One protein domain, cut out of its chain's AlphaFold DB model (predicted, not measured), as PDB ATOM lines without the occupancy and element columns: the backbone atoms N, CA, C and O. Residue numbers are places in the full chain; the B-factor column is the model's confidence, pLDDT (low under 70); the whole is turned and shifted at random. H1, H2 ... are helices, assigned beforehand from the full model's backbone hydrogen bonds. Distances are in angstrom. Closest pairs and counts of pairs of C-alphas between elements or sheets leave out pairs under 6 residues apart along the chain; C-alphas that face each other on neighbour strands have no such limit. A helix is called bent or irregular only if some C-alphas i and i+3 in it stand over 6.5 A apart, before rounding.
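This is residues 14 to 226 of the 1006 residues of the protein "Nucleolar protein 6" of Bactrocera latifrons (UniProt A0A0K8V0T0). One end of this elongated model is a cluster of helices crossing at steep angles, H3b, H4, H5, H6 and H8, with H9 packed on H4; the other end is mostly long loops, residues 141 to 165 and 171 to 191, with H1, H7 and H3a among them. The bent helix H3 runs from the loop-rich end into the cluster, while residues 37 to 42 stick out at one end and residues 210 to 215 at the other. The printed part has 213 residues with nine named helices, H1 to H9 in chain order, and no named strand. Its class is all helix, though under half of the residues, 101, are in named elements. It is compact, with a radius of gyration of the C-alphas of 18.8 A and spans of 65 by 34 by 33 A.

Find C-alpha 24 at (161.013, 178.010, 216.484), where H1, residues 24 to 27, begins. H2 is residues 36 to 39. H3, residues 52 to 75, was assigned as one helix by its hydrogen bonds but is bent: C-alphas 62 and 65 are 7.4 A apart. Its arms are H3a, residues 52 to 62, 15.0 A, and H3b, residues 65 to 75, 15.2 A. Next come H4, residues 79 to 93, 21.0 A; H5, residues 106 to 118, 18.8 A; and H6, residues 128 to 140, 18.3 A. H7 is residues 166 to 170. From C-alpha 192 at (161.784, 161.593, 197.484), H8 runs 22.6 A to residue 207. H9, residues 216 to 222, ends at C-alpha 222, (146.078, 140.687, 203.022).

Start at H1, which touches H3a, closest at the C-alphas of Phe 27 and Asn 55, 4.8 A. H2 and H7 touch no helix. H3b touches H5 at a steep tilt of 66 degrees, closest at the C-alphas of Ile 74 and Ala 114, 6.4 A. H4 and H5 form a helical hairpin, with the C-alphas of Lys 89 and Ser 106 closest at 6.3 A. H6 touches H4 with residues 128 to 132 alone, closest at the C-alphas of Gly 84 and Ser 128, 4.2 A. H8 touches H6, closest at the C-alphas of Ala 140 and Lys 203, 4.5 A. H9 touches H4, about perpendicular at 83 degrees, closest at the C-alphas of Trp 91 and Phe 221, 5.4 A. Every O i to N i+4 pair is within hydrogen-bond range in H3b, H4, H6, H7, H8 and H9; H3a has 6 of 7, H5 has 8 of 9, and H1 and H2 are too short for such a pair.

The C-alphas of Asp 44 and Lys 213 are the two farthest apart, 65.3 A. The printed part has no cut. The links H2 to H3, H4 to H5, H6 to H7 and H7 to H8 are long. Look for pLDDT under 70 at residues 42 to 48, 156 to 159 and 214.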
ATOM      1  N   PHE A  14     159.783 158.430 224.824       84.62
ATOM      2  CA  PHE A  14     160.431 159.481 224.049       84.62
ATOM      3  C   PHE A  14     160.857 160.596 225.005       84.62
ATOM      4  O   PHE A  14     160.129 160.922 225.942       84.62
ATOM      5  N   ILE A  15     162.043 161.152 224.776       88.06
ATOM      6  CA  ILE A  15     162.546 162.339 225.468       88.06
ATOM      7  C   ILE A  15     162.507 163.452 224.429       88.06
ATOM      8  O   ILE A  15     163.092 163.279 223.365       88.06
ATOM      9  N   ALA A  16     161.808 164.541 224.730       88.19
ATOM     10  CA  ALA A  16     161.669 165.706 223.864       88.19
ATOM     11  C   ALA A  16     161.916 166.985 224.677       88.19
ATOM     12  O   ALA A  16     161.770 166.987 225.904       88.19
ATOM     13  N   ALA A  17     162.292 168.064 223.995       89.06
ATOM     14  CA  ALA A  17     162.403 169.391 224.589       89.06
ATOM     15  C   ALA A  17     161.027 169.970 224.977       89.06
ATOM     16  O   ALA A  17     160.006 169.655 224.368       89.06
ATOM     17  N   GLU A  18     161.007 170.856 225.974       89.19
ATOM     18  CA  GLU A  18     159.825 171.655 226.306       89.19
ATOM     19  C   GLU A  18     159.530 172.659 225.175       89.19
ATOM     20  O   GLU A  18     160.447 173.300 224.665       89.19
ATOM     21  N   GLU A  19     158.257 172.834 224.807       86.94
ATOM     22  CA  GLU A  19     157.811 173.704 223.701       86.94
ATOM     23  C   GLU A  19     158.344 175.152 223.798       86.94
ATOM     24  O   GLU A  19     158.617 175.802 222.789       86.94
ATOM     25  N   SER A  20     158.519 175.656 225.022       88.25
ATOM     26  CA  SER A  20     159.016 176.997 225.353       88.25
ATOM     27  C   SER A  20     160.550 177.105 225.433       88.25
ATOM     28  O   SER A  20     161.063 178.222 225.545       88.25
ATOM     29  N   ALA A  21     161.299 175.996 225.351       91.62
ATOM     30  CA  ALA A  21     162.752 175.979 225.563       91.62
ATOM     31  C   ALA A  21     163.535 176.802 224.524       91.62
ATOM     32  O   ALA A  21     164.571 177.389 224.843       91.62
ATOM     33  N   PHE A  22     163.043 176.874 223.282       92.62
ATOM     34  CA  PHE A  22     163.663 177.639 222.202       92.62
ATOM     35  C   PHE A  22     162.619 178.262 221.265       92.62
ATOM     36  O   PHE A  22     161.545 177.712 221.040       92.62
ATOM     37  N   LYS A  23     162.960 179.394 220.637       92.12
ATOM     38  CA  LYS A  23     162.119 180.011 219.597       92.12
ATOM     39  C   LYS A  23     162.221 179.218 218.291       92.12
ATOM     40  O   LYS A  23     163.322 179.059 217.768       92.12
ATOM     41  N   LEU A  24     161.082 178.800 217.728       92.56
ATOM     42  CA  LEU A  24     161.013 178.010 216.484       92.56
ATOM     43  C   LEU A  24     161.762 178.673 215.314       92.56
ATOM     44  O   LEU A  24     162.461 177.999 214.560       92.56
ATOM     45  N   ASN A  25     161.712 180.005 215.216       91.81
ATOM     46  CA  ASN A  25     162.371 180.764 214.152       91.81
ATOM     47  C   ASN A  25     163.916 180.758 214.196       91.81
ATOM     48  O   ASN A  25     164.561 181.232 213.262       91.81
ATOM     49  N   ARG A  26     164.529 180.169 215.232       92.50
ATOM     50  CA  ARG A  26     165.962 179.835 215.250       92.50
ATOM     51  C   ARG A  26     166.305 178.653 214.331       92.50
ATOM     52  O   ARG A  26     167.443 178.557 213.870       92.50
ATOM     53  N   PHE A  27     165.343 177.778 214.058       94.44
ATOM     54  CA  PHE A  27     165.526 176.507 213.354       94.44
ATOM     55  C   PHE A  27     164.914 176.513 211.942       94.44
ATOM     56  O   PHE A  27     164.621 175.465 211.374       94.44
ATOM     57  N   VAL A  28     164.743 177.693 211.347       94.06
ATOM     58  CA  VAL A  28     164.385 177.822 209.925       94.06
ATOM     59  C   VAL A  28     165.430 177.137 209.020       94.06
ATOM     60  O   VAL A  28     166.597 177.040 209.416       94.06
ATOM     61  N   PRO A  29     165.058 176.654 207.818       93.88
ATOM     62  CA  PRO A  29     165.911 175.763 207.021       93.88
ATOM     63  C   PRO A  29     167.304 176.318 206.690       93.88
ATOM     64  O   PRO A  29     168.279 175.572 206.715       93.88
ATOM     65  N   TRP A  30     167.409 177.628 206.446       92.25
ATOM     66  CA  TRP A  30     168.654 178.313 206.082       92.25
ATOM     67  C   TRP A  30     169.607 178.596 207.256       92.25
ATOM     68  O   TRP A  30     170.766 178.939 207.026       92.25
ATOM     69  N   ASN A  31     169.169 178.457 208.511       93.06
ATOM     70  CA  ASN A  31     170.030 178.737 209.662       93.06
ATOM     71  C   ASN A  31     171.032 177.600 209.918       93.06
ATOM     72  O   ASN A  31     170.681 176.419 209.874       93.06
ATOM     73  N   ASN A  32     172.261 177.957 210.294       91.81
ATOM     74  CA  ASN A  32     173.206 177.030 210.913       91.81
ATOM     75  C   ASN A  32     172.929 176.917 212.426       91.81
ATOM     76  O   ASN A  32     172.859 177.931 213.121       91.81
ATOM     77  N   ASN A  33     172.837 175.692 212.946       92.38
ATOM     78  CA  ASN A  33     172.943 175.407 214.383       92.38
ATOM     79  C   ASN A  33     174.010 174.331 214.708       92.38
ATOM     80  O   ASN A  33     174.061 173.854 215.841       92.38
ATOM     81  N   VAL A  34     174.887 173.974 213.756       90.25
ATOM     82  CA  VAL A  34     175.981 172.995 213.934       90.25
ATOM     83  C   VAL A  34     177.311 173.601 213.471       90.25
ATOM     84  O   VAL A  34     177.503 173.873 212.287       90.25
ATOM     85  N   ARG A  35     178.241 173.806 214.413       86.31
ATOM     86  CA  ARG A  35     179.551 174.437 214.161       86.31
ATOM     87  C   ARG A  35     180.562 173.450 213.572       86.31
ATOM     88  O   ARG A  35     180.709 172.349 214.099       86.31
ATOM     89  N   ALA A  36     181.320 173.885 212.567       82.38
ATOM     90  CA  ALA A  36     182.355 173.095 211.891       82.38
ATOM     91  C   ALA A  36     183.421 172.526 212.851       82.38
ATOM     92  O   ALA A  36     183.764 171.346 212.779       82.38
ATOM     93  N   ASN A  37     183.846 173.317 213.843       82.69
ATOM     94  CA  ASN A  37     184.872 172.938 214.823       82.69
ATOM     95  C   ASN A  37     184.505 171.683 215.647       82.69
ATOM     96  O   ASN A  37     185.394 171.041 216.199       82.69
ATOM     97  N   ILE A  38     183.219 171.304 215.727       83.06
ATOM     98  CA  ILE A  38     182.763 170.060 216.383       83.06
ATOM     99  C   ILE A  38     183.326 168.818 215.667       83.06
ATOM    100  O   ILE A  38     183.539 167.783 216.296       83.06
ATOM    101  N   PHE A  39     183.603 168.932 214.367       80.25
ATOM    102  CA  PHE A  39     184.140 167.867 213.522       80.25
ATOM    103  C   PHE A  39     185.633 168.032 213.195       80.25
ATOM    104  O   PHE A  39     186.169 167.228 212.434       80.25
ATOM    105  N   GLY A  40     186.299 169.040 213.772       75.75
ATOM    106  CA  GLY A  40     187.707 169.355 213.502       75.75
ATOM    107  C   GLY A  40     187.963 170.059 212.164       75.75
ATOM    108  O   GLY A  40     189.108 170.096 211.724       75.75
ATOM    109  N   ASP A  41     186.926 170.596 211.517       78.44
ATOM    110  CA  ASP A  41     187.050 171.316 210.249       78.44
ATOM    111  C   ASP A  41     187.250 172.826 210.506       78.44
ATOM    112  O   ASP A  41     186.342 173.503 210.998       78.44
ATOM    113  N   ASP A  42     188.420 173.366 210.153       66.38
ATOM    114  CA  ASP A  42     188.710 174.807 210.213       66.38
ATOM    115  C   ASP A  42     188.117 175.526 208.985       66.38
ATOM    116  O   ASP A  42     188.751 175.651 207.937       66.38
ATOM    117  N   THR A  43     186.869 175.988 209.101       62.25
ATOM    118  CA  THR A  43     186.191 176.810 208.082       62.25
ATOM    119  C   THR A  43     186.143 178.278 208.496       62.25
ATOM    120  O   THR A  43     185.744 178.562 209.627       62.25
ATOM    121  N   ASP A  44     186.422 179.206 207.575       58.88
ATOM    122  CA  ASP A  44     186.137 180.635 207.779       58.88
ATOM    123  C   ASP A  44     184.668 180.849 208.191       58.88
ATOM    124  O   ASP A  44     183.747 180.386 207.515       58.88
ATOM    125  N   GLU A  45     184.428 181.613 209.264       54.22
ATOM    126  CA  GLU A  45     183.072 181.909 209.768       54.22
ATOM    127  C   GLU A  45     182.222 182.771 208.801       54.22
ATOM    128  O   GLU A  45     181.056 183.055 209.068       54.22
ATOM    129  N   SER A  46     182.790 183.184 207.662       51.91
ATOM    130  CA  SER A  46     182.171 184.056 206.658       51.91
ATOM    131  C   SER A  46     181.126 183.371 205.765       51.91
ATOM    132  O   SER A  46     180.328 184.070 205.139       51.91
ATOM    133  N   ILE A  47     181.093 182.031 205.705       57.91
ATOM    134  CA  ILE A  47     180.137 181.264 204.885       57.91
ATOM    135  C   ILE A  47     179.278 180.357 205.790       57.91
ATOM    136  O   ILE A  47     179.628 179.197 206.020       57.91
ATOM    137  N   PRO A  48     178.133 180.844 206.312       65.88
ATOM    138  CA  PRO A  48     177.261 180.049 207.173       65.88
ATOM    139  C   PRO A  48     176.562 178.932 206.381       65.88
ATOM    140  O   PRO A  48     175.623 179.166 205.621       65.88
ATOM    141  N   LEU A  49     177.004 177.690 206.582       85.38
ATOM    142  CA  LEU A  49     176.399 176.508 205.962       85.38
ATOM    143  C   LEU A  49     175.118 176.101 206.704       85.38
ATOM    144  O   LEU A  49     175.170 175.731 207.877       85.38
ATOM    145  N   ALA A  50     173.976 176.163 206.019       91.19
ATOM    146  CA  ALA A  50     172.658 175.822 206.557       91.19
ATOM    147  C   ALA A  50     172.570 174.368 207.067       91.19
ATOM    148  O   ALA A  50     173.151 173.458 206.471       91.19
ATOM    149  N   THR A  51     171.806 174.132 208.142       94.06
ATOM    150  CA  THR A  51     171.661 172.799 208.764       94.06
ATOM    151  C   THR A  51     170.198 172.332 208.868       94.06
ATOM    152  O   THR A  51     169.734 172.047 209.976       94.06
ATOM    153  N   PRO A  52     169.440 172.267 207.752       94.81
ATOM    154  CA  PRO A  52     167.993 172.040 207.761       94.81
ATOM    155  C   PRO A  52     167.549 170.751 208.473       94.81
ATOM    156  O   PRO A  52     166.646 170.814 209.299       94.81
ATOM    157  N   ASN A  53     168.191 169.601 208.250       94.06
ATOM    158  CA  ASN A  53     167.764 168.326 208.845       94.06
ATOM    159  C   ASN A  53     168.048 168.249 210.352       94.06
ATOM    160  O   ASN A  53     167.201 167.779 211.111       94.06
ATOM    161  N   TYR A  54     169.185 168.776 210.815       94.19
ATOM    162  CA  TYR A  54     169.432 168.971 212.247       94.19
ATOM    163  C   TYR A  54     168.395 169.918 212.874       94.19
ATOM    164  O   TYR A  54     167.814 169.604 213.914       94.19
ATOM    165  N   ASN A  55     168.112 171.046 212.213       95.62
ATOM    166  CA  ASN A  55     167.104 172.007 212.658       95.62
ATOM    167  C   ASN A  55     165.704 171.358 212.738       95.62
ATOM    168  O   ASN A  55     164.999 171.539 213.730       95.62
ATOM    169  N   ALA A  56     165.326 170.551 211.741       95.44
ATOM    170  CA  ALA A  56     164.084 169.785 211.711       95.44
ATOM    171  C   ALA A  56     164.016 168.730 212.827       95.44
ATOM    172  O   ALA A  56     162.952 168.537 213.407       95.44
ATOM    173  N   GLY A  57     165.138 168.097 213.181       93.88
ATOM    174  CA  GLY A  57     165.223 167.186 214.326       93.88
ATOM    175  C   GLY A  57     164.887 167.868 215.659       93.88
ATOM    176  O   GLY A  57     164.129 167.318 216.450       93.88
ATOM    177  N   VAL A  58     165.372 169.094 215.882       94.81
ATOM    178  CA  VAL A  58     165.027 169.879 217.085       94.81
ATOM    179  C   VAL A  58     163.581 170.396 217.029       94.81
ATOM    180  O   VAL A  58     162.882 170.418 218.042       94.81
ATOM    181  N   LEU A  59     163.096 170.785 215.846       95.19
ATOM    182  CA  LEU A  59     161.708 171.214 215.649       95.19
ATOM    183  C   LEU A  59     160.689 170.080 215.823       95.19
ATOM    184  O   LEU A  59     159.581 170.348 216.286       95.19
ATOM    185  N   PHE A  60     161.042 168.835 215.495       93.62
ATOM    186  CA  PHE A  60     160.200 167.666 215.757       93.62
ATOM    187  C   PHE A  60     159.863 167.564 217.249       93.62
ATOM    188  O   PHE A  60     158.685 167.509 217.601       93.62
ATOM    189  N   ASP A  61     160.873 167.640 218.121       93.50
ATOM    190  CA  ASP A  61     160.692 167.620 219.575       93.50
ATOM    191  C   ASP A  61     159.838 168.807 220.053       93.50
ATOM    192  O   ASP A  61     158.822 168.613 220.722       93.50
ATOM    193  N   LEU A  62     160.212 170.036 219.662       94.50
ATOM    194  CA  LEU A  62     159.544 171.272 220.096       94.50
ATOM    195  C   LEU A  62     158.079 171.377 219.640       94.50
ATOM    196  O   LEU A  62     157.276 172.024 220.308       94.50
ATOM    197  N   THR A  63     157.716 170.773 218.505       93.56
ATOM    198  CA  THR A  63     156.352 170.843 217.945       93.56
ATOM    199  C   THR A  63     155.510 169.591 218.213       93.56
ATOM    200  O   THR A  63     154.309 169.593 217.916       93.56
ATOM    201  N   MET A  64     156.086 168.536 218.808       92.06
ATOM    202  CA  MET A  64     155.420 167.246 219.038       92.06
ATOM    203  C   MET A  64     154.082 167.403 219.774       92.06
ATOM    204  O   MET A  64     153.083 166.804 219.373       92.06
ATOM    205  N   GLN A  65     154.034 168.239 220.818       92.00
ATOM    206  CA  GLN A  65     152.827 168.447 221.621       92.00
ATOM    207  C   GLN A  65     151.685 169.084 220.811       92.00
ATOM    208  O   GLN A  65     150.573 168.553 220.816       92.00
ATOM    209  N   ARG A  66     151.946 170.167 220.065       92.19
ATOM    210  CA  ARG A  66     150.930 170.845 219.231       92.19
ATOM    211  C   ARG A  66     150.407 169.949 218.111       92.19
ATOM    212  O   ARG A  66     149.200 169.879 217.881       92.19
ATOM    213  N   ASN A  67     151.301 169.226 217.438       94.06
ATOM    214  CA  ASN A  67     150.915 168.308 216.368       94.06
ATOM    215  C   ASN A  67     150.102 167.117 216.910       94.06
ATOM    216  O   ASN A  67     149.105 166.725 216.303       94.06
ATOM    217  N   GLN A  68     150.432 166.605 218.100       93.12
ATOM    218  CA  GLN A  68     149.629 165.578 218.769       93.12
ATOM    219  C   GLN A  68     148.259 166.108 219.243       93.12
ATOM    220  O   GLN A  68     147.266 165.389 219.138       93.12
ATOM    221  N   GLN A  69     148.164 167.364 219.697       94.88
ATOM    222  CA  GLN A  69     146.887 168.013 220.032       94.88
ATOM    223  C   GLN A  69     145.967 168.161 218.808       94.88
ATOM    224  O   GLN A  69     144.774 167.874 218.918       94.88
ATOM    225  N   LEU A  70     146.503 168.528 217.632       94.62
ATOM    226  CA  LEU A  70     145.728 168.528 216.381       94.62
ATOM    227  C   LEU A  70     145.186 167.128 216.066       94.62
ATOM    228  O   LEU A  70     144.014 166.986 215.717       94.62
ATOM    229  N   LEU A  71     146.031 166.096 216.178       95.56
ATOM    230  CA  LEU A  71     145.624 164.719 215.903       95.56
ATOM    231  C   LEU A  71     144.510 164.260 216.850       95.56
ATOM    232  O   LEU A  71     143.530 163.697 216.370       95.56
ATOM    233  N   HIS A  72     144.590 164.565 218.147       95.62
ATOM    234  CA  HIS A  72     143.494 164.308 219.089       95.62
ATOM    235  C   HIS A  72     142.206 165.032 218.683       95.62
ATOM    236  O   HIS A  72     141.190 164.385 218.431       95.62
ATOM    237  N   GLY A  73     142.267 166.347 218.444       93.94
ATOM    238  CA  GLY A  73     141.126 167.144 217.971       93.94
ATOM    239  C   GLY A  73     140.552 166.745 216.599       93.94
ATOM    240  O   GLY A  73     139.535 167.305 216.174       93.94
ATOM    241  N   ILE A  74     141.168 165.790 215.888       92.75
ATOM    242  CA  ILE A  74     140.698 165.268 214.597       92.75
ATOM    243  C   ILE A  74     140.301 163.787 214.633       92.75
ATOM    244  O   ILE A  74     139.358 163.414 213.931       92.75
ATOM    245  N   PHE A  75     140.975 162.950 215.422       94.62
ATOM    246  CA  PHE A  75     140.719 161.508 215.490       94.62
ATOM    247  C   PHE A  75     139.869 161.085 216.686       94.62
ATOM    248  O   PHE A  75     139.207 160.047 216.594       94.62
ATOM    249  N   ASP A  76     139.856 161.842 217.783       92.50
ATOM    250  CA  ASP A  76     139.038 161.508 218.949       92.50
ATOM    251  C   ASP A  76     137.543 161.605 218.578       92.50
ATOM    252  O   ASP A  76     137.143 162.387 217.713       92.50
ATOM    253  N   GLU A  77     136.732 160.706 219.145       86.88
ATOM    254  CA  GLU A  77     135.313 160.447 218.808       86.88
ATOM    255  C   GLU A  77     135.020 160.006 217.349       86.88
ATOM    256  O   GLU A  77     133.985 159.394 217.076       86.88
ATOM    257  N   ARG A  78     135.936 160.202 216.390       91.81
ATOM    258  CA  ARG A  78     135.716 159.951 214.950       91.81
ATOM    259  C   ARG A  78     136.189 158.568 214.507       91.81
ATOM    260  O   ARG A  78     137.122 158.420 213.714       91.81
ATOM    261  N   LYS A  79     135.482 157.533 214.971       94.56
ATOM    262  CA  LYS A  79     135.764 156.109 214.691       94.56
ATOM    263  C   LYS A  79     136.100 155.798 213.219       94.56
ATOM    264  O   LYS A  79     137.098 155.131 212.961       94.56
ATOM    265  N   ASN A  80     135.345 156.320 212.248       95.19
ATOM    266  CA  ASN A  80     135.592 156.047 210.821       95.19
ATOM    267  C   ASN A  80     136.960 156.564 210.329       95.19
ATOM    268  O   ASN A  80     137.570 155.950 209.453       95.19
ATOM    269  N   PHE A  81     137.467 157.663 210.901       95.56
ATOM    270  CA  PHE A  81     138.800 158.191 210.592       95.56
ATOM    271  C   PHE A  81     139.884 157.301 211.212       95.56
ATOM    272  O   PHE A  81     140.879 157.000 210.553       95.56
ATOM    273  N   GLN A  82     139.671 156.823 212.443       95.81
ATOM    274  CA  GLN A  82     140.568 155.873 213.111       95.81
ATOM    275  C   GLN A  82     140.680 154.558 212.318       95.81
ATOM    276  O   GLN A  82     141.786 154.099 212.038       95.81
ATOM    277  N   GLU A  83     139.551 153.986 211.890       96.19
ATOM    278  CA  GLU A  83     139.508 152.775 211.059       96.19
ATOM    279  C   GLU A  83     140.119 152.992 209.666       96.19
ATOM    280  O   GLU A  83     140.911 152.166 209.211       96.19
ATOM    281  N   GLY A  84     139.826 154.120 209.006       96.44
ATOM    282  CA  GLY A  84     140.447 154.481 207.727       96.44
ATOM    283  C   GLY A  84     141.974 154.582 207.834       96.44
ATOM    284  O   GLY A  84     142.696 154.034 207.001       96.44
ATOM    285  N   LEU A  85     142.481 155.193 208.911       96.31
ATOM    286  CA  LEU A  85     143.913 155.230 209.219       96.31
ATOM    287  C   LEU A  85     144.487 153.828 209.492       96.31
ATOM    288  O   LEU A  85     145.617 153.561 209.092       96.31
ATOM    289  N   VAL A  86     143.746 152.917 210.133       96.38
ATOM    290  CA  VAL A  86     144.179 151.517 210.320       96.38
ATOM    291  C   VAL A  86     144.299 150.785 208.979       96.38
ATOM    292  O   VAL A  86     145.329 150.153 208.743       96.38
ATOM    293  N   LEU A  87     143.324 150.921 208.072       96.12
ATOM    294  CA  LEU A  87     143.397 150.342 206.721       96.12
ATOM    295  C   LEU A  87     144.626 150.855 205.953       96.12
ATOM    296  O   LEU A  87     145.400 150.068 205.407       96.12
ATOM    297  N   LEU A  88     144.850 152.171 205.963       96.62
ATOM    298  CA  LEU A  88     145.988 152.804 205.290       96.62
ATOM    299  C   LEU A  88     147.342 152.400 205.914       96.62
ATOM    300  O   LEU A  88     148.309 152.175 205.186       96.62
ATOM    301  N   LYS A  89     147.411 152.227 207.243       95.81
ATOM    302  CA  LYS A  89     148.594 151.689 207.944       95.81
ATOM    303  C   LYS A  89     148.895 150.243 207.553       95.81
ATOM    304  O   LYS A  89     150.056 149.914 207.329       95.81
ATOM    305  N   ILE A  90     147.873 149.388 207.442       95.50
ATOM    306  CA  ILE A  90     148.033 148.010 206.949       95.50
ATOM    307  C   ILE A  90     148.569 148.040 205.513       95.50
ATOM    308  O   ILE A  90     149.562 147.383 205.218       95.50
ATOM    309  N   TRP A  91     147.973 148.853 204.637       94.69
ATOM    310  CA  TRP A  91     148.391 148.979 203.241       94.69
ATOM    311  C   TRP A  91     149.854 149.432 203.073       94.69
ATOM    312  O   TRP A  91     150.578 148.798 202.298       94.69
ATOM    313  N   LEU A  92     150.312 150.451 203.817       94.00
ATOM    314  CA  LEU A  92     151.728 150.861 203.837       94.00
ATOM    315  C   LEU A  92     152.628 149.714 204.309       94.00
ATOM    316  O   LEU A  92     153.602 149.366 203.642       94.00
ATOM    317  N   ARG A  93     152.278 149.092 205.440       92.31
ATOM    318  CA  ARG A  93     153.131 148.109 206.113       92.31
ATOM    319  C   ARG A  93     153.214 146.763 205.398       92.31
ATOM    320  O   ARG A  93     154.243 146.096 205.475       92.31
ATOM    321  N   GLN A  94     152.192 146.387 204.629       91.69
ATOM    322  CA  GLN A  94     152.270 145.241 203.715       91.69
ATOM    323  C   GLN A  94     153.283 145.462 202.576       91.69
ATOM    324  O   GLN A  94     153.726 144.487 201.973       91.69
ATOM    325  N   ARG A  95     153.665 146.717 202.294       89.94
ATOM    326  CA  ARG A  95     154.663 147.121 201.282       89.94
ATOM    327  C   ARG A  95     156.003 147.558 201.888       89.94
ATOM    328  O   ARG A  95     156.939 147.814 201.138       89.94
ATOM    329  N   GLU A  96     156.079 147.630 203.219       91.56
ATOM    330  CA  GLU A  96     157.248 148.025 204.023       91.56
ATOM    331  C   GLU A  96     157.799 149.438 203.730       91.56
ATOM    332  O   GLU A  96     158.943 149.738 204.058       91.56
ATOM    333  N   PHE A  97     156.982 150.346 203.180       91.62
ATOM    334  CA  PHE A  97     157.379 151.753 202.982       91.62
ATOM    335  C   PHE A  97     157.439 152.566 204.286       91.62
ATOM    336  O   PHE A  97     157.976 153.669 204.286       91.62
ATOM    337  N   ASP A  98     156.890 152.045 205.388       90.31
ATOM    338  CA  ASP A  98     156.943 152.633 206.732       90.31
ATOM    339  C   ASP A  98     158.192 152.210 207.536       90.31
ATOM    340  O   ASP A  98     158.302 152.524 208.723       90.31
ATOM    341  N   VAL A  99     159.127 151.486 206.906       86.44
ATOM    342  CA  VAL A  99     160.345 150.943 207.524       86.44
ATOM    343  C   VAL A  99     161.557 151.827 207.215       86.44
ATOM    344  O   VAL A  99     161.761 152.231 206.075       86.44
ATOM    345  N   GLY A 100     162.398 152.063 208.227       83.19
ATOM    346  CA  GLY A 100     163.666 152.789 208.094       83.19
ATOM    347  C   GLY A 100     163.656 154.197 208.690       83.19
ATOM    348  O   GLY A 100     162.677 154.623 209.300       83.19
ATOM    349  N   PHE A 101     164.774 154.898 208.524       83.00
ATOM    350  CA  PHE A 101     164.941 156.318 208.819       83.00
ATOM    351  C   PHE A 101     164.186 157.190 207.805       83.00
ATOM    352  O   PHE A 101     163.547 158.161 208.204       83.00
ATOM    353  N   ASN A 102     164.196 156.813 206.519       84.00
ATOM    354  CA  ASN A 102     163.613 157.615 205.436       84.00
ATOM    355  C   ASN A 102     162.168 157.220 205.045       84.00
ATOM    356  O   ASN A 102     161.680 157.613 203.981       84.00
ATOM    357  N   GLY A 103     161.499 156.391 205.855       88.00
ATOM    358  CA  GLY A 103     160.209 155.770 205.525       88.00
ATOM    359  C   GLY A 103     158.995 156.709 205.593       88.00
ATOM    360  O   GLY A 103     158.931 157.638 206.401       88.00
ATOM    361  N   PHE A 104     157.966 156.421 204.791       93.88
ATOM    362  CA  PHE A 104     156.680 157.126 204.821       93.88
ATOM    363  C   PHE A 104     155.901 156.736 206.087       93.88
ATOM    364  O   PHE A 104     155.224 155.707 206.149       93.88
ATOM    365  N   SER A 105     156.043 157.539 207.140       92.19
ATOM    366  CA  SER A 105     155.646 157.123 208.486       92.19
ATOM    367  C   SER A 105     154.128 157.079 208.723       92.19
ATOM    368  O   SER A 105     153.333 157.850 208.180       92.19
ATOM    369  N   SER A 106     153.729 156.224 209.668       92.38
ATOM    370  CA  SER A 106     152.368 156.177 210.228       92.38
ATOM    371  C   SER A 106     151.880 157.507 210.831       92.38
ATOM    372  O   SER A 106     150.670 157.676 210.991       92.38
ATOM    373  N   HIS A 107     152.790 158.417 211.201       92.88
ATOM    374  CA  HIS A 107     152.461 159.753 211.708       92.88
ATOM    375  C   HIS A 107     152.194 160.724 210.552       92.88
ATOM    376  O   HIS A 107     151.147 161.363 210.536       92.88
ATOM    377  N   LEU A 108     153.065 160.750 209.535       95.50
ATOM    378  CA  LEU A 108     152.893 161.552 208.317       95.50
ATOM    379  C   LEU A 108     151.540 161.271 207.638       95.50
ATOM    380  O   LEU A 108     150.821 162.192 207.258       95.50
ATOM    381  N   LEU A 109     151.147 159.995 207.571       96.00
ATOM    382  CA  LEU A 109     149.839 159.561 207.075       96.00
ATOM    383  C   LEU A 109     148.659 160.128 207.895       96.00
ATOM    384  O   LEU A 109     147.646 160.531 207.325       96.00
ATOM    385  N   ALA A 110     148.777 160.173 209.227       96.88
ATOM    386  CA  ALA A 110     147.744 160.727 210.104       96.88
ATOM    387  C   ALA A 110     147.663 162.260 209.988       96.88
ATOM    388  O   ALA A 110     146.567 162.814 209.910       96.88
ATOM    389  N   MET A 111     148.814 162.931 209.880       97.06
ATOM    390  CA  MET A 111     148.901 164.367 209.607       97.06
ATOM    391  C   MET A 111     148.309 164.709 208.234       97.06
ATOM    392  O   MET A 111     147.607 165.708 208.104       97.06
ATOM    393  N   PHE A 112     148.481 163.858 207.216       97.31
ATOM    394  CA  PHE A 112     147.853 164.082 205.911       97.31
ATOM    395  C   PHE A 112     146.323 163.935 205.952       97.31
ATOM    396  O   PHE A 112     145.615 164.735 205.342       97.31
ATOM    397  N   ILE A 113     145.783 162.985 206.727       96.94
ATOM    398  CA  ILE A 113     144.333 162.912 206.994       96.94
ATOM    399  C   ILE A 113     143.841 164.193 207.688       96.94
ATOM    400  O   ILE A 113     142.803 164.734 207.306       96.94
ATOM    401  N   ALA A 114     144.602 164.719 208.652       95.94
ATOM    402  CA  ALA A 114     144.299 165.990 209.306       95.94
ATOM    403  C   ALA A 114     144.327 167.185 208.331       95.94
ATOM    404  O   ALA A 114     143.429 168.029 208.370       95.94
ATOM    405  N   TYR A 115     145.286 167.220 207.402       96.81
ATOM    406  CA  TYR A 115     145.342 168.210 206.323       96.81
ATOM    407  C   TYR A 115     144.115 168.110 205.406       96.81
ATOM    408  O   TYR A 115     143.434 169.109 205.185       96.81
ATOM    409  N   LEU A 116     143.758 166.911 204.932       96.81
ATOM    410  CA  LEU A 116     142.567 166.718 204.098       96.81
ATOM    411  C   LEU A 116     141.261 167.079 204.830       96.81
ATOM    412  O   LEU A 116     140.318 167.543 204.188       96.81
ATOM    413  N   TYR A 117     141.207 166.917 206.155       94.88
ATOM    414  CA  TYR A 117     140.091 167.391 206.976       94.88
ATOM    415  C   TYR A 117     140.039 168.928 207.049       94.88
ATOM    416  O   TYR A 117     138.995 169.501 206.735       94.88
ATOM    417  N   LYS A 118     141.157 169.611 207.360       92.81
ATOM    418  CA  LYS A 118     141.247 171.089 207.318       92.81
ATOM    419  C   LYS A 118     140.831 171.644 205.949       92.81
ATOM    420  O   LYS A 118     140.023 172.566 205.876       92.81
ATOM    421  N   GLN A 119     141.310 171.029 204.868       93.62
ATOM    422  CA  GLN A 119     140.990 171.389 203.480       93.62
ATOM    423  C   GLN A 119     139.570 170.978 203.034       93.62
ATOM    424  O   GLN A 119     139.252 171.062 201.850       93.62
ATOM    425  N   ARG A 120     138.713 170.501 203.952       94.19
ATOM    426  CA  ARG A 120     137.326 170.054 203.701       94.19
ATOM    427  C   ARG A 120     137.193 168.956 202.632       94.19
ATOM    428  O   ARG A 120     136.108 168.743 202.108       94.19
ATOM    429  N   LYS A 121     138.272 168.224 202.334       94.75
ATOM    430  CA  LYS A 121     138.298 167.081 201.403       94.75
ATOM    431  C   LYS A 121     137.842 165.774 202.062       94.75
ATOM    432  O   LYS A 121     137.516 164.820 201.363       94.75
ATOM    433  N   LEU A 122     137.808 165.729 203.395       94.75
ATOM    434  CA  LEU A 122     137.175 164.673 204.186       94.75
ATOM    435  C   LEU A 122     136.007 165.251 204.998       94.75
ATOM    436  O   LEU A 122     136.060 166.396 205.448       94.75
ATOM    437  N   HIS A 123     134.959 164.454 205.209       91.25
ATOM    438  CA  HIS A 123     133.756 164.850 205.950       91.25
ATOM    439  C   HIS A 123     133.445 163.847 207.066       91.25
ATOM    440  O   HIS A 123     133.718 162.657 206.922       91.25
ATOM    441  N   MET A 124     132.826 164.304 208.160       86.31
ATOM    442  CA  MET A 124     132.576 163.474 209.353       86.31
ATOM    443  C   MET A 124     131.701 162.238 209.085       86.31
ATOM    444  O   MET A 124     131.866 161.223 209.754       86.31
ATOM    445  N   HIS A 125     130.813 162.295 208.087       89.06
ATOM    446  CA  HIS A 125     129.930 161.186 207.708       89.06
ATOM    447  C   HIS A 125     130.560 160.181 206.725       89.06
ATOM    448  O   HIS A 125     129.899 159.221 206.336       89.06
ATOM    449  N   MET A 126     131.820 160.366 206.306       93.62
ATOM    450  CA  MET A 126     132.501 159.387 205.452       93.62
ATOM    451  C   MET A 126     132.747 158.073 206.202       93.62
ATOM    452  O   MET A 126     133.223 158.068 207.339       93.62
ATOM    453  N   SER A 127     132.469 156.951 205.541       96.50
ATOM    454  CA  SER A 127     132.907 155.613 205.962       96.50
ATOM    455  C   SER A 127     134.436 155.478 205.947       96.50
ATOM    456  O   SER A 127     135.132 156.197 205.228       96.50
ATOM    457  N   SER A 128     134.971 154.502 206.683       95.69
ATOM    458  CA  SER A 128     136.406 154.185 206.693       95.69
ATOM    459  C   SER A 128     136.952 153.809 205.303       95.69
ATOM    460  O   SER A 128     138.071 154.199 204.962       95.69
ATOM    461  N   TYR A 129     136.137 153.168 204.451       94.25
ATOM    462  CA  TYR A 129     136.439 152.958 203.027       94.25
ATOM    463  C   TYR A 129     136.566 154.279 202.250       94.25
ATOM    464  O   TYR A 129     137.549 154.478 201.540       94.25
ATOM    465  N   GLN A 130     135.606 155.202 202.395       95.44
ATOM    466  CA  GLN A 130     135.650 156.504 201.715       95.44
ATOM    467  C   GLN A 130     136.833 157.355 202.188       95.44
ATOM    468  O   GLN A 130     137.468 158.003 201.360       95.44
ATOM    469  N   VAL A 131     137.183 157.315 203.480       96.56
ATOM    470  CA  VAL A 131     138.400 157.965 203.998       96.56
ATOM    471  C   VAL A 131     139.644 157.387 203.313       96.56
ATOM    472  O   VAL A 131     140.428 158.148 202.750       96.56
ATOM    473  N   ALA A 132     139.806 156.058 203.282       96.50
ATOM    474  CA  ALA A 132     140.961 155.414 202.649       96.50
ATOM    475  C   ALA A 132     141.050 155.695 201.135       96.50
ATOM    476  O   ALA A 132     142.100 156.113 200.644       96.50
ATOM    477  N   ARG A 133     139.935 155.553 200.403       96.06
ATOM    478  CA  ARG A 133     139.843 155.830 198.960       96.06
ATOM    479  C   ARG A 133     140.154 157.293 198.632       96.06
ATOM    480  O   ARG A 133     140.890 157.554 197.682       96.06
ATOM    481  N   THR A 134     139.649 158.243 199.420       96.94
ATOM    482  CA  THR A 134     139.946 159.672 199.235       96.94
ATOM    483  C   THR A 134     141.406 159.991 199.549       96.94
ATOM    484  O   THR A 134     142.029 160.718 198.781       96.94
ATOM    485  N   VAL A 135     141.989 159.419 200.610       97.62
ATOM    486  CA  VAL A 135     143.419 159.596 200.924       97.62
ATOM    487  C   VAL A 135     144.301 159.079 199.787       97.62
ATOM    488  O   VAL A 135     145.181 159.810 199.341       97.62
ATOM    489  N   TRP A 136     144.045 157.875 199.262       97.44
ATOM    490  CA  TRP A 136     144.799 157.357 198.117       97.44
ATOM    491  C   TRP A 136     144.638 158.215 196.866       97.44
ATOM    492  O   TRP A 136     145.633 158.518 196.217       97.44
ATOM    493  N   ASN A 137     143.420 158.663 196.553       97.00
ATOM    494  CA  ASN A 137     143.187 159.538 195.405       97.00
ATOM    495  C   ASN A 137     143.932 160.878 195.551       97.00
ATOM    496  O   ASN A 137     144.518 161.371 194.597       97.00
ATOM    497  N   GLN A 138     143.978 161.456 196.754       97.44
ATOM    498  CA  GLN A 138     144.726 162.695 196.985       97.44
ATOM    499  C   GLN A 138     146.252 162.484 196.998       97.44
ATOM    500  O   GLN A 138     146.960 163.386 196.566       97.44
ATOM    501  N   LEU A 139     146.762 161.314 197.415       96.81
ATOM    502  CA  LEU A 139     148.188 160.947 197.301       96.81
ATOM    503  C   LEU A 139     148.614 160.614 195.860       96.81
ATOM    504  O   LEU A 139     149.745 160.884 195.471       96.81
ATOM    505  N   ALA A 140     147.730 160.031 195.049       96.44
ATOM    506  CA  ALA A 140     148.024 159.681 193.658       96.44
ATOM    507  C   ALA A 140     148.415 160.911 192.817       96.44
ATOM    508  O   ALA A 140     149.287 160.827 191.950       96.44
ATOM    509  N   TYR A 141     147.793 162.057 193.111       95.00
ATOM    510  CA  TYR A 141     147.966 163.323 192.397       95.00
ATOM    511  C   TYR A 141     148.631 164.429 193.245       95.00
ATOM    512  O   TYR A 141     148.636 165.586 192.827       95.00
ATOM    513  N   SER A 142     149.195 164.121 194.422       95.69
ATOM    514  CA  SER A 142     149.886 165.120 195.251       95.69
ATOM    515  C   SER A 142     151.283 165.451 194.724       95.69
ATOM    516  O   SER A 142     152.035 164.560 194.347       95.69
ATOM    517  N   ALA A 143     151.663 166.727 194.767       95.44
ATOM    518  CA  ALA A 143     152.900 167.252 194.182       95.44
ATOM    519  C   ALA A 143     153.865 167.836 195.238       95.44
ATOM    520  O   ALA A 143     154.494 168.860 195.008       95.44
ATOM    521  N   TRP A 144     153.982 167.205 196.417       96.25
ATOM    522  CA  TRP A 144     154.840 167.706 197.506       96.25
ATOM    523  C   TRP A 144     156.341 167.730 197.168       96.25
ATOM    524  O   TRP A 144     157.101 168.266 197.968       96.25
ATOM    525  N   ASP A 145     156.752 167.135 196.041       95.19
ATOM    526  CA  ASP A 145     158.117 167.110 195.494       95.19
ATOM    527  C   ASP A 145     158.307 168.016 194.261       95.19
ATOM    528  O   ASP A 145     159.248 167.841 193.493       95.19
ATOM    529  N   GLU A 146     157.396 168.973 194.054       94.19
ATOM    530  CA  GLU A 146     157.472 169.996 193.006       94.19
ATOM    531  C   GLU A 146     157.475 171.401 193.638       94.19
ATOM    532  O   GLU A 146     156.678 171.675 194.545       94.19
ATOM    533  N   ASP A 147     158.334 172.297 193.138       90.25
ATOM    534  CA  ASP A 147     158.538 173.651 193.677       90.25
ATOM    535  C   ASP A 147     157.223 174.414 193.903       90.25
ATOM    536  O   ASP A 147     156.313 174.416 193.070       90.25
ATOM    537  N   GLY A 148     157.105 175.047 195.074       86.69
ATOM    538  CA  GLY A 148     155.905 175.770 195.517       86.69
ATOM    539  C   GLY A 148     154.675 174.896 195.829       86.69
ATOM    540  O   GLY A 148     153.786 175.350 196.544       86.69
ATOM    541  N   LYS A 149     154.619 173.631 195.380       92.69
ATOM    542  CA  LYS A 149     153.458 172.720 195.533       92.69
ATOM    543  C   LYS A 149     153.511 171.827 196.781       92.69
ATOM    544  O   LYS A 149     152.772 170.841 196.890       92.69
ATOM    545  N   GLY A 150     154.360 172.191 197.744       93.00
ATOM    546  CA  GLY A 150     154.312 171.642 199.099       93.00
ATOM    547  C   GLY A 150     152.962 171.915 199.776       93.00
ATOM    548  O   GLY A 150     152.160 172.723 199.309       93.00
ATOM    549  N   ILE A 151     152.694 171.243 200.894       95.94
ATOM    550  CA  ILE A 151     151.466 171.457 201.678       95.94
ATOM    551  C   ILE A 151     151.784 171.941 203.094       95.94
ATOM    552  O   ILE A 151     152.844 171.633 203.628       95.94
ATOM    553  N   SER A 152     150.864 172.683 203.716       94.88
ATOM    554  CA  SER A 152     150.980 173.127 205.113       94.88
ATOM    555  C   SER A 152     149.704 172.855 205.909       94.88
ATOM    556  O   SER A 152     148.596 172.879 205.366       94.88
ATOM    557  N   LEU A 153     149.877 172.611 207.209       93.75
ATOM    558  CA  LEU A 153     148.827 172.597 208.227       93.75
ATOM    559  C   LEU A 153     148.699 173.922 208.996       93.75
ATOM    560  O   LEU A 153     147.719 174.078 209.734       93.75
ATOM    561  N   SER A 154     149.638 174.859 208.835       89.69
ATOM    562  CA  SER A 154     149.527 176.220 209.367       89.69
ATOM    563  C   SER A 154     148.416 176.997 208.656       89.69
ATOM    564  O   SER A 154     148.195 176.840 207.455       89.69
ATOM    565  N   ASP A 155     147.695 177.829 209.405       78.94
ATOM    566  CA  ASP A 155     146.677 178.715 208.842       78.94
ATOM    567  C   ASP A 155     147.340 180.021 208.385       78.94
ATOM    568  O   ASP A 155     148.097 180.623 209.144       78.94
ATOM    569  N   SER A 156     147.048 180.481 207.163       61.47
ATOM    570  CA  SER A 156     147.724 181.613 206.491       61.47
ATOM    571  C   SER A 156     147.530 182.996 207.140       61.47
ATOM    572  O   SER A 156     147.823 184.010 206.518       61.47
ATOM    573  N   SER A 157     146.972 183.050 208.349       52.16
ATOM    574  CA  SER A 157     146.642 184.258 209.106       52.16
ATOM    575  C   SER A 157     147.542 184.478 210.329       52.16
ATOM    576  O   SER A 157     147.258 185.360 211.137       52.16
ATOM    577  N   THR A 158     148.576 183.653 210.529       55.47
ATOM    578  CA  THR A 158     149.534 183.790 211.637       55.47
ATOM    579  C   THR A 158     150.918 184.193 211.133       55.47
ATOM    580  O   THR A 158     151.813 183.359 211.013       55.47
ATOM    581  N   ASP A 159     151.108 185.499 210.904       59.44
ATOM    582  CA  ASP A 159     152.394 186.124 210.545       59.44
ATOM    583  C   ASP A 159     153.424 186.026 211.692       59.44
ATOM    584  O   ASP A 159     153.758 186.994 212.381       59.44
ATOM    585  N   LEU A 160     153.924 184.815 211.943       76.62
ATOM    586  CA  LEU A 160     154.959 184.552 212.934       76.62
ATOM    587  C   LEU A 160     156.329 184.986 212.375       76.62
ATOM    588  O   LEU A 160     156.692 184.568 211.273       76.62
ATOM    589  N   PRO A 161     157.134 185.786 213.108       76.94
ATOM    590  CA  PRO A 161     158.376 186.345 212.574       76.94
ATOM    591  C   PRO A 161     159.354 185.288 212.043       76.94
ATOM    592  O   PRO A 161     159.835 184.437 212.798       76.94
ATOM    593  N   ASN A 162     159.690 185.409 210.756       83.56
ATOM    594  CA  ASN A 162     160.512 184.488 209.962       83.56
ATOM    595  C   ASN A 162     159.913 183.074 209.777       83.56
ATOM    596  O   ASN A 162     160.670 182.111 209.665       83.56
ATOM    597  N   GLN A 163     158.585 182.917 209.738       89.12
ATOM    598  CA  GLN A 163     157.957 181.672 209.269       89.12
ATOM    599  C   GLN A 163     158.337 181.416 207.788       89.12
ATOM    600  O   GLN A 163     158.154 182.320 206.970       89.12
ATOM    601  N   PRO A 164     158.894 180.243 207.419       91.31
ATOM    602  CA  PRO A 164     159.312 179.980 206.040       91.31
ATOM    603  C   PRO A 164     158.145 179.810 205.058       91.31
ATOM    604  O   PRO A 164     157.129 179.194 205.383       91.31
ATOM    605  N   THR A 165     158.325 180.263 203.814       91.69
ATOM    606  CA  THR A 165     157.404 179.935 202.709       91.69
ATOM    607  C   THR A 165     157.640 178.513 202.183       91.69
ATOM    608  O   THR A 165     158.702 177.920 202.383       91.69
ATOM    609  N   LEU A 166     156.669 177.955 201.449       92.25
ATOM    610  CA  LEU A 166     156.804 176.634 200.811       92.25
ATOM    611  C   LEU A 166     157.965 176.581 199.798       92.25
ATOM    612  O   LEU A 166     158.635 175.560 199.684       92.25
ATOM    613  N   GLU A 167     158.237 177.687 199.106       91.69
ATOM    614  CA  GLU A 167     159.369 177.848 198.180       91.69
ATOM    615  C   GLU A 167     160.711 177.850 198.935       91.69
ATOM    616  O   GLU A 167     161.667 177.176 198.546       91.69
ATOM    617  N   GLN A 168     160.765 178.537 200.082       93.12
ATOM    618  CA  GLN A 168     161.930 178.518 200.966       93.12
ATOM    619  C   GLN A 168     162.159 177.142 201.607       93.12
ATOM    620  O   GLN A 168     163.306 176.783 201.847       93.12
ATOM    621  N   PHE A 169     161.113 176.348 201.864       95.12
ATOM    622  CA  PHE A 169     161.279 174.947 202.264       95.12
ATOM    623  C   PHE A 169     161.852 174.095 201.120       95.12
ATOM    624  O   PHE A 169     162.829 173.381 201.339       95.12
ATOM    625  N   HIS A 170     161.308 174.202 199.902       95.25
ATOM    626  CA  HIS A 170     161.786 173.454 198.723       95.25
ATOM    627  C   HIS A 170     163.249 173.745 198.359       95.25
ATOM    628  O   HIS A 170     163.966 172.858 197.912       95.25
ATOM    629  N   THR A 171     163.749 174.940 198.688       93.75
ATOM    630  CA  THR A 171     165.181 175.289 198.575       93.75
ATOM    631  C   THR A 171     166.108 174.355 199.390       93.75
ATOM    632  O   THR A 171     167.308 174.290 199.120       93.75
ATOM    633  N   TYR A 172     165.580 173.618 200.381       92.81
ATOM    634  CA  TYR A 172     166.353 172.769 201.301       92.81
ATOM    635  C   TYR A 172     165.865 171.313 201.446       92.81
ATOM    636  O   TYR A 172     166.604 170.508 202.019       92.81
ATOM    637  N   TYR A 173     164.675 170.954 200.950       94.12
ATOM    638  CA  TYR A 173     164.111 169.598 201.050       94.12
ATOM    639  C   TYR A 173     163.425 169.168 199.749       94.12
ATOM    640  O   TYR A 173     162.552 169.880 199.266       94.12
ATOM    641  N   ASP A 174     163.710 167.951 199.269       92.81
ATOM    642  CA  ASP A 174     163.037 167.353 198.105       92.81
ATOM    643  C   ASP A 174     161.515 167.147 198.284       92.81
ATOM    644  O   ASP A 174     160.818 166.880 197.308       92.81
ATOM    645  N   VAL A 175     161.004 167.140 199.525       96.44
ATOM    646  CA  VAL A 175     159.584 166.909 199.833       96.44
ATOM    647  C   VAL A 175     159.135 167.818 200.977       96.44
ATOM    648  O   VAL A 175     159.746 167.829 202.050       96.44
ATOM    649  N   VAL A 176     158.042 168.560 200.776       97.31
ATOM    650  CA  VAL A 176     157.568 169.588 201.720       97.31
ATOM    651  C   VAL A 176     156.140 169.319 202.204       97.31
ATOM    652  O   VAL A 176     155.162 169.503 201.474       97.31
ATOM    653  N   PHE A 177     156.019 168.953 203.484       97.19
ATOM    654  CA  PHE A 177     154.760 168.957 204.232       97.19
ATOM    655  C   PHE A 177     154.978 169.616 205.602       97.19
ATOM    656  O   PHE A 177     155.524 169.010 206.521       97.19
ATOM    657  N   VAL A 178     154.538 170.866 205.727       96.31
ATOM    658  CA  VAL A 178     154.728 171.726 206.899       96.31
ATOM    659  C   VAL A 178     153.636 171.512 207.959       96.31
ATOM    660  O   VAL A 178     152.470 171.254 207.649       96.31
ATOM    661  N   ASP A 179     154.035 171.608 209.226       95.12
ATOM    662  CA  ASP A 179     153.224 171.368 210.418       95.12
ATOM    663  C   ASP A 179     152.257 172.511 210.795       95.12
ATOM    664  O   ASP A 179     152.137 173.517 210.095       95.12
ATOM    665  N   VAL A 180     151.552 172.369 211.928       93.50
ATOM    666  CA  VAL A 180     150.626 173.401 212.438       93.50
ATOM    667  C   VAL A 180     151.296 174.730 212.779       93.50
ATOM    668  O   VAL A 180     150.627 175.762 212.757       93.50
ATOM    669  N   THR A 181     152.590 174.733 213.116       91.56
ATOM    670  CA  THR A 181     153.317 175.966 213.457       91.56
ATOM    671  C   THR A 181     153.837 176.725 212.239       91.56
ATOM    672  O   THR A 181     154.172 177.904 212.360       91.56
ATOM    673  N   GLY A 182     153.917 176.070 211.077       92.75
ATOM    674  CA  GLY A 182     154.520 176.629 209.868       92.75
ATOM    675  C   GLY A 182     156.055 176.590 209.860       92.75
ATOM    676  O   GLY A 182     156.656 177.049 208.897       92.75
ATOM    677  N   PHE A 183     156.702 176.060 210.908       93.69
ATOM    678  CA  PHE A 183     158.168 176.003 211.012       93.69
ATOM    679  C   PHE A 183     158.746 174.609 210.747       93.69
ATOM    680  O   PHE A 183     159.869 174.511 210.255       93.69
ATOM    681  N   PHE A 184     158.017 173.533 211.058       95.25
ATOM    682  CA  PHE A 184     158.536 172.168 210.953       95.25
ATOM    683  C   PHE A 184     158.074 171.485 209.660       95.25
ATOM    684  O   PHE A 184     156.876 171.344 209.426       95.25
ATOM    685  N   ASN A 185     159.015 171.008 208.837       96.38
ATOM    686  CA  ASN A 185     158.707 170.102 207.728       96.38
ATOM    687  C   ASN A 185     158.611 168.658 208.257       96.38
ATOM    688  O   ASN A 185     159.629 168.014 208.507       96.38
ATOM    689  N   ILE A 186     157.392 168.130 208.378       95.69
ATOM    690  CA  ILE A 186     157.102 166.750 208.805       95.69
ATOM    691  C   ILE A 186     157.732 165.734 207.831       95.69
ATOM    692  O   ILE A 186     158.063 164.613 208.219       95.69
ATOM    693  N   ALA A 187     157.933 166.128 206.569       95.75
ATOM    694  CA  ALA A 187     158.580 165.327 205.536       95.75
ATOM    695  C   ALA A 187     160.114 165.511 205.453       95.75
ATOM    696  O   ALA A 187     160.717 164.972 204.535       95.75
ATOM    697  N   ALA A 188     160.772 166.203 206.396       93.56
ATOM    698  CA  ALA A 188     162.214 166.509 206.323       93.56
ATOM    699  C   ALA A 188     163.128 165.287 206.079       93.56
ATOM    700  O   ALA A 188     164.055 165.361 205.278       93.56
ATOM    701  N   ASN A 189     162.841 164.153 206.730       89.81
ATOM    702  CA  ASN A 189     163.586 162.898 206.547       89.81
ATOM    703  C   ASN A 189     162.990 161.981 205.457       89.81
ATOM    704  O   ASN A 189     163.493 160.880 205.251       89.81
ATOM    705  N   LEU A 190     161.898 162.365 204.786       92.44
ATOM    706  CA  LEU A 190     161.246 161.515 203.789       92.44
ATOM    707  C   LEU A 190     162.047 161.522 202.487       92.44
ATOM    708  O   LEU A 190     162.170 162.547 201.822       92.44
ATOM    709  N   ASN A 191     162.537 160.355 202.079       89.44
ATOM    710  CA  ASN A 191     163.211 160.225 200.796       89.44
ATOM    711  C   ASN A 191     162.215 160.418 199.630       89.44
ATOM    712  O   ASN A 191     161.126 159.836 199.610       89.44
ATOM    713  N   SER A 192     162.610 161.215 198.637       91.38
ATOM    714  CA  SER A 192     161.784 161.593 197.484       91.38
ATOM    715  C   SER A 192     161.372 160.403 196.607       91.38
ATOM    716  O   SER A 192     160.231 160.346 196.146       91.38
ATOM    717  N   GLU A 193     162.226 159.389 196.460       91.25
ATOM    718  CA  GLU A 193     161.893 158.154 195.739       91.25
ATOM    719  C   GLU A 193     160.867 157.298 196.505       91.25
ATOM    720  O   GLU A 193     159.937 156.757 195.903       91.25
ATOM    721  N   ILE A 194     160.963 157.229 197.841       92.75
ATOM    722  CA  ILE A 194     159.943 156.593 198.699       92.75
ATOM    723  C   ILE A 194     158.602 157.332 198.577       92.75
ATOM    724  O   ILE A 194     157.564 156.688 198.407       92.75
ATOM    725  N   TYR A 195     158.603 158.669 198.588       95.31
ATOM    726  CA  TYR A 195     157.392 159.466 198.369       95.31
ATOM    727  C   TYR A 195     156.759 159.187 196.993       95.31
ATOM    728  O   TYR A 195     155.575 158.842 196.920       95.31
ATOM    729  N   ARG A 196     157.544 159.218 195.907       94.06
ATOM    730  CA  ARG A 196     157.090 158.869 194.544       94.06
ATOM    731  C   ARG A 196     156.547 157.444 194.455       94.06
ATOM    732  O   ARG A 196     155.505 157.215 193.836       94.06
ATOM    733  N   ARG A 197     157.190 156.481 195.124       92.31
ATOM    734  CA  ARG A 197     156.716 155.092 195.197       92.31
ATOM    735  C   ARG A 197     155.370 154.985 195.923       92.31
ATOM    736  O   ARG A 197     154.506 154.235 195.464       92.31
ATOM    737  N   VAL A 198     155.158 155.758 196.992       95.00
ATOM    738  CA  VAL A 198     153.874 155.842 197.713       95.00
ATOM    739  C   VAL A 198     152.786 156.511 196.861       95.00
ATOM    740  O   VAL A 198     151.684 155.964 196.806       95.00
ATOM    741  N   ARG A 199     153.081 157.602 196.126       95.56
ATOM    742  CA  ARG A 199     152.159 158.201 195.127       95.56
ATOM    743  C   ARG A 199     151.698 157.149 194.107       95.56
ATOM    744  O   ARG A 199     150.502 156.966 193.885       95.56
ATOM    745  N   LEU A 200     152.649 156.416 193.520       93.19
ATOM    746  CA  LEU A 200     152.389 155.396 192.500       93.19
ATOM    747  C   LEU A 200     151.569 154.214 193.045       93.19
ATOM    748  O   LEU A 200     150.622 153.772 192.400       93.19
ATOM    749  N   GLU A 201     151.889 153.704 194.234       93.12
ATOM    750  CA  GLU A 201     151.107 152.631 194.860       93.12
ATOM    751  C   GLU A 201     149.720 153.098 195.319       93.12
ATOM    752  O   GLU A 201     148.790 152.292 195.309       93.12
ATOM    753  N   ALA A 202     149.552 154.375 195.683       95.81
ATOM    754  CA  ALA A 202     148.247 154.961 195.987       95.81
ATOM    755  C   ALA A 202     147.386 155.079 194.722       95.81
ATOM    756  O   ALA A 202     146.215 154.700 194.746       95.81
ATOM    757  N   LYS A 203     147.975 155.498 193.591       94.56
ATOM    758  CA  LYS A 203     147.303 155.471 192.285       94.56
ATOM    759  C   LYS A 203     146.862 154.053 191.918       94.56
ATOM    760  O   LYS A 203     145.681 153.831 191.680       94.56
ATOM    761  N   LEU A 204     147.775 153.081 191.986       91.88
ATOM    762  CA  LEU A 204     147.460 151.675 191.709       91.88
ATOM    763  C   LEU A 204     146.382 151.119 192.658       91.88
ATOM    764  O   LEU A 204     145.613 150.255 192.250       91.88
ATOM    765  N   ALA A 205     146.278 151.613 193.897       92.75
ATOM    766  CA  ALA A 205     145.186 151.251 194.801       92.75
ATOM    767  C   ALA A 205     143.827 151.834 194.381       92.75
ATOM    768  O   ALA A 205     142.814 151.156 194.533       92.75
ATOM    769  N   VAL A 206     143.789 153.047 193.819       93.25
ATOM    770  CA  VAL A 206     142.568 153.624 193.228       93.25
ATOM    771  C   VAL A 206     142.184 152.889 191.943       93.25
ATOM    772  O   VAL A 206     141.024 152.519 191.797       93.25
ATOM    773  N   ASP A 207     143.144 152.612 191.058       91.06
ATOM    774  CA  ASP A 207     142.917 151.885 189.804       91.06
ATOM    775  C   ASP A 207     142.342 150.477 190.082       91.06
ATOM    776  O   ASP A 207     141.316 150.091 189.522       91.06
ATOM    777  N   MET A 208     142.914 149.750 191.050       88.38
ATOM    778  CA  MET A 208     142.405 148.449 191.516       88.38
ATOM    779  C   MET A 208     141.063 148.525 192.276       88.38
ATOM    780  O   MET A 208     140.428 147.497 192.491       88.38
ATOM    781  N   LEU A 209     140.619 149.712 192.703       89.19
ATOM    782  CA  LEU A 209     139.275 149.954 193.251       89.19
ATOM    783  C   LEU A 209     138.279 150.482 192.200       89.19
ATOM    784  O   LEU A 209     137.144 150.818 192.554       89.19
ATOM    785  N   ASN A 210     138.700 150.585 190.938       88.69
ATOM    786  CA  ASN A 210     137.846 150.876 189.787       88.69
ATOM    787  C   ASN A 210     137.625 149.626 188.923       88.69
ATOM    788  O   ASN A 210     136.558 149.482 188.335       88.69
ATOM    789  N   ASP A 211     138.603 148.717 188.864       82.62
ATOM    790  CA  ASP A 211     138.460 147.435 188.172       82.62
ATOM    791  C   ASP A 211     137.643 146.431 189.005       82.62
ATOM    792  O   ASP A 211     138.123 145.865 189.989       82.62
ATOM    793  N   MET A 212     136.397 146.196 188.587       74.31
ATOM    794  CA  MET A 212     135.484 145.240 189.222       74.31
ATOM    795  C   MET A 212     135.894 143.770 189.022       74.31
ATOM    796  O   MET A 212     135.367 142.905 189.717       74.31
ATOM    797  N   LYS A 213     136.835 143.470 188.114       71.06
ATOM    798  CA  LYS A 213     137.289 142.100 187.802       71.06
ATOM    799  C   LYS A 213     138.413 141.616 188.718       71.06
ATOM    800  O   LYS A 213     138.824 140.460 188.637       71.06
ATOM    801  N   ILE A 214     138.937 142.488 189.582       69.00
ATOM    802  CA  ILE A 214     140.058 142.192 190.475       69.00
ATOM    803  C   ILE A 214     139.567 142.164 191.925       69.00
ATOM    804  O   ILE A 214     139.083 143.166 192.447       69.00
ATOM    805  N   ASN A 215     139.812 141.055 192.636       73.56
ATOM    806  CA  ASN A 215     139.718 141.013 194.102       73.56
ATOM    807  C   ASN A 215     140.855 141.850 194.723       73.56
ATOM    808  O   ASN A 215     141.905 141.356 195.153       73.56
ATOM    809  N   SER A 216     140.655 143.164 194.716       83.56
ATOM    810  CA  SER A 216     141.644 144.145 195.134       83.56
ATOM    811  C   SER A 216     141.829 144.181 196.644       83.56
ATOM    812  O   SER A 216     142.943 144.436 197.096       83.56
ATOM    813  N   PHE A 217     140.811 143.829 197.437       86.06
ATOM    814  CA  PHE A 217     140.919 143.758 198.898       86.06
ATOM    815  C   PHE A 217     142.070 142.843 199.348       86.06
ATOM    816  O   PHE A 217     142.930 143.262 200.129       86.06
ATOM    817  N   HIS A 218     142.145 141.623 198.800       82.81
ATOM    818  CA  HIS A 218     143.209 140.674 199.139       82.81
ATOM    819  C   HIS A 218     144.604 141.224 198.776       82.81
ATOM    820  O   HIS A 218     145.537 141.175 199.581       82.81
ATOM    821  N   MET A 219     144.736 141.836 197.597       82.62
ATOM    822  CA  MET A 219     145.995 142.404 197.090       82.62
ATOM    823  C   MET A 219     146.396 143.749 197.733       82.62
ATOM    824  O   MET A 219     147.563 144.150 197.666       82.62
ATOM    825  N   LEU A 220     145.458 144.470 198.352       89.25
ATOM    826  CA  LEU A 220     145.723 145.729 199.051       89.25
ATOM    827  C   LEU A 220     146.118 145.510 200.513       89.25
ATOM    828  O   LEU A 220     147.084 146.141 200.957       89.25
ATOM    829  N   PHE A 221     145.416 144.618 201.224       90.56
ATOM    830  CA  PHE A 221     145.503 144.496 202.684       90.56
ATOM    831  C   PHE A 221     146.001 143.145 203.212       90.56
ATOM    832  O   PHE A 221     146.591 143.121 204.290       90.56
ATOM    833  N   MET A 222     145.777 142.034 202.505       85.44
ATOM    834  CA  MET A 222     146.078 140.687 203.022       85.44
ATOM    835  C   MET A 222     147.449 140.179 202.558       85.44
ATOM    836  O   MET A 222     148.221 139.642 203.353       85.44
ATOM    837  N   LYS A 223     147.783 140.391 201.281       83.69
ATOM    838  CA  LYS A 223     149.053 139.967 200.689       83.69
ATOM    839  C   LYS A 223     150.204 140.886 201.113       83.69
ATOM    840  O   LYS A 223     150.247 142.050 200.714       83.69
ATOM    841  N   LYS A 224     151.186 140.338 201.837       86.75
ATOM    842  CA  LYS A 224     152.478 141.006 202.056       86.75
ATOM    843  C   LYS A 224     153.291 141.014 200.758       86.75
ATOM    844  O   LYS A 224     153.417 139.986 200.097       86.75
ATOM    845  N   ILE A 225     153.864 142.164 200.418       86.25
ATOM    846  CA  ILE A 225     154.780 142.374 199.291       86.25
ATOM    847  C   ILE A 225     156.025 143.094 199.848       86.25
ATOM    848  O   ILE A 225     156.165 144.310 199.676       86.25
ATOM    849  N   PRO A 226     156.898 142.376 200.585       87.25
ATOM    850  CA  PRO A 226     158.031 142.979 201.283       87.25
ATOM    851  C   PRO A 226     158.976 143.684 200.310       87.25
ATOM    852  O   PRO A 226     159.096 143.273 199.149       87.25
TER     853      PRO A 226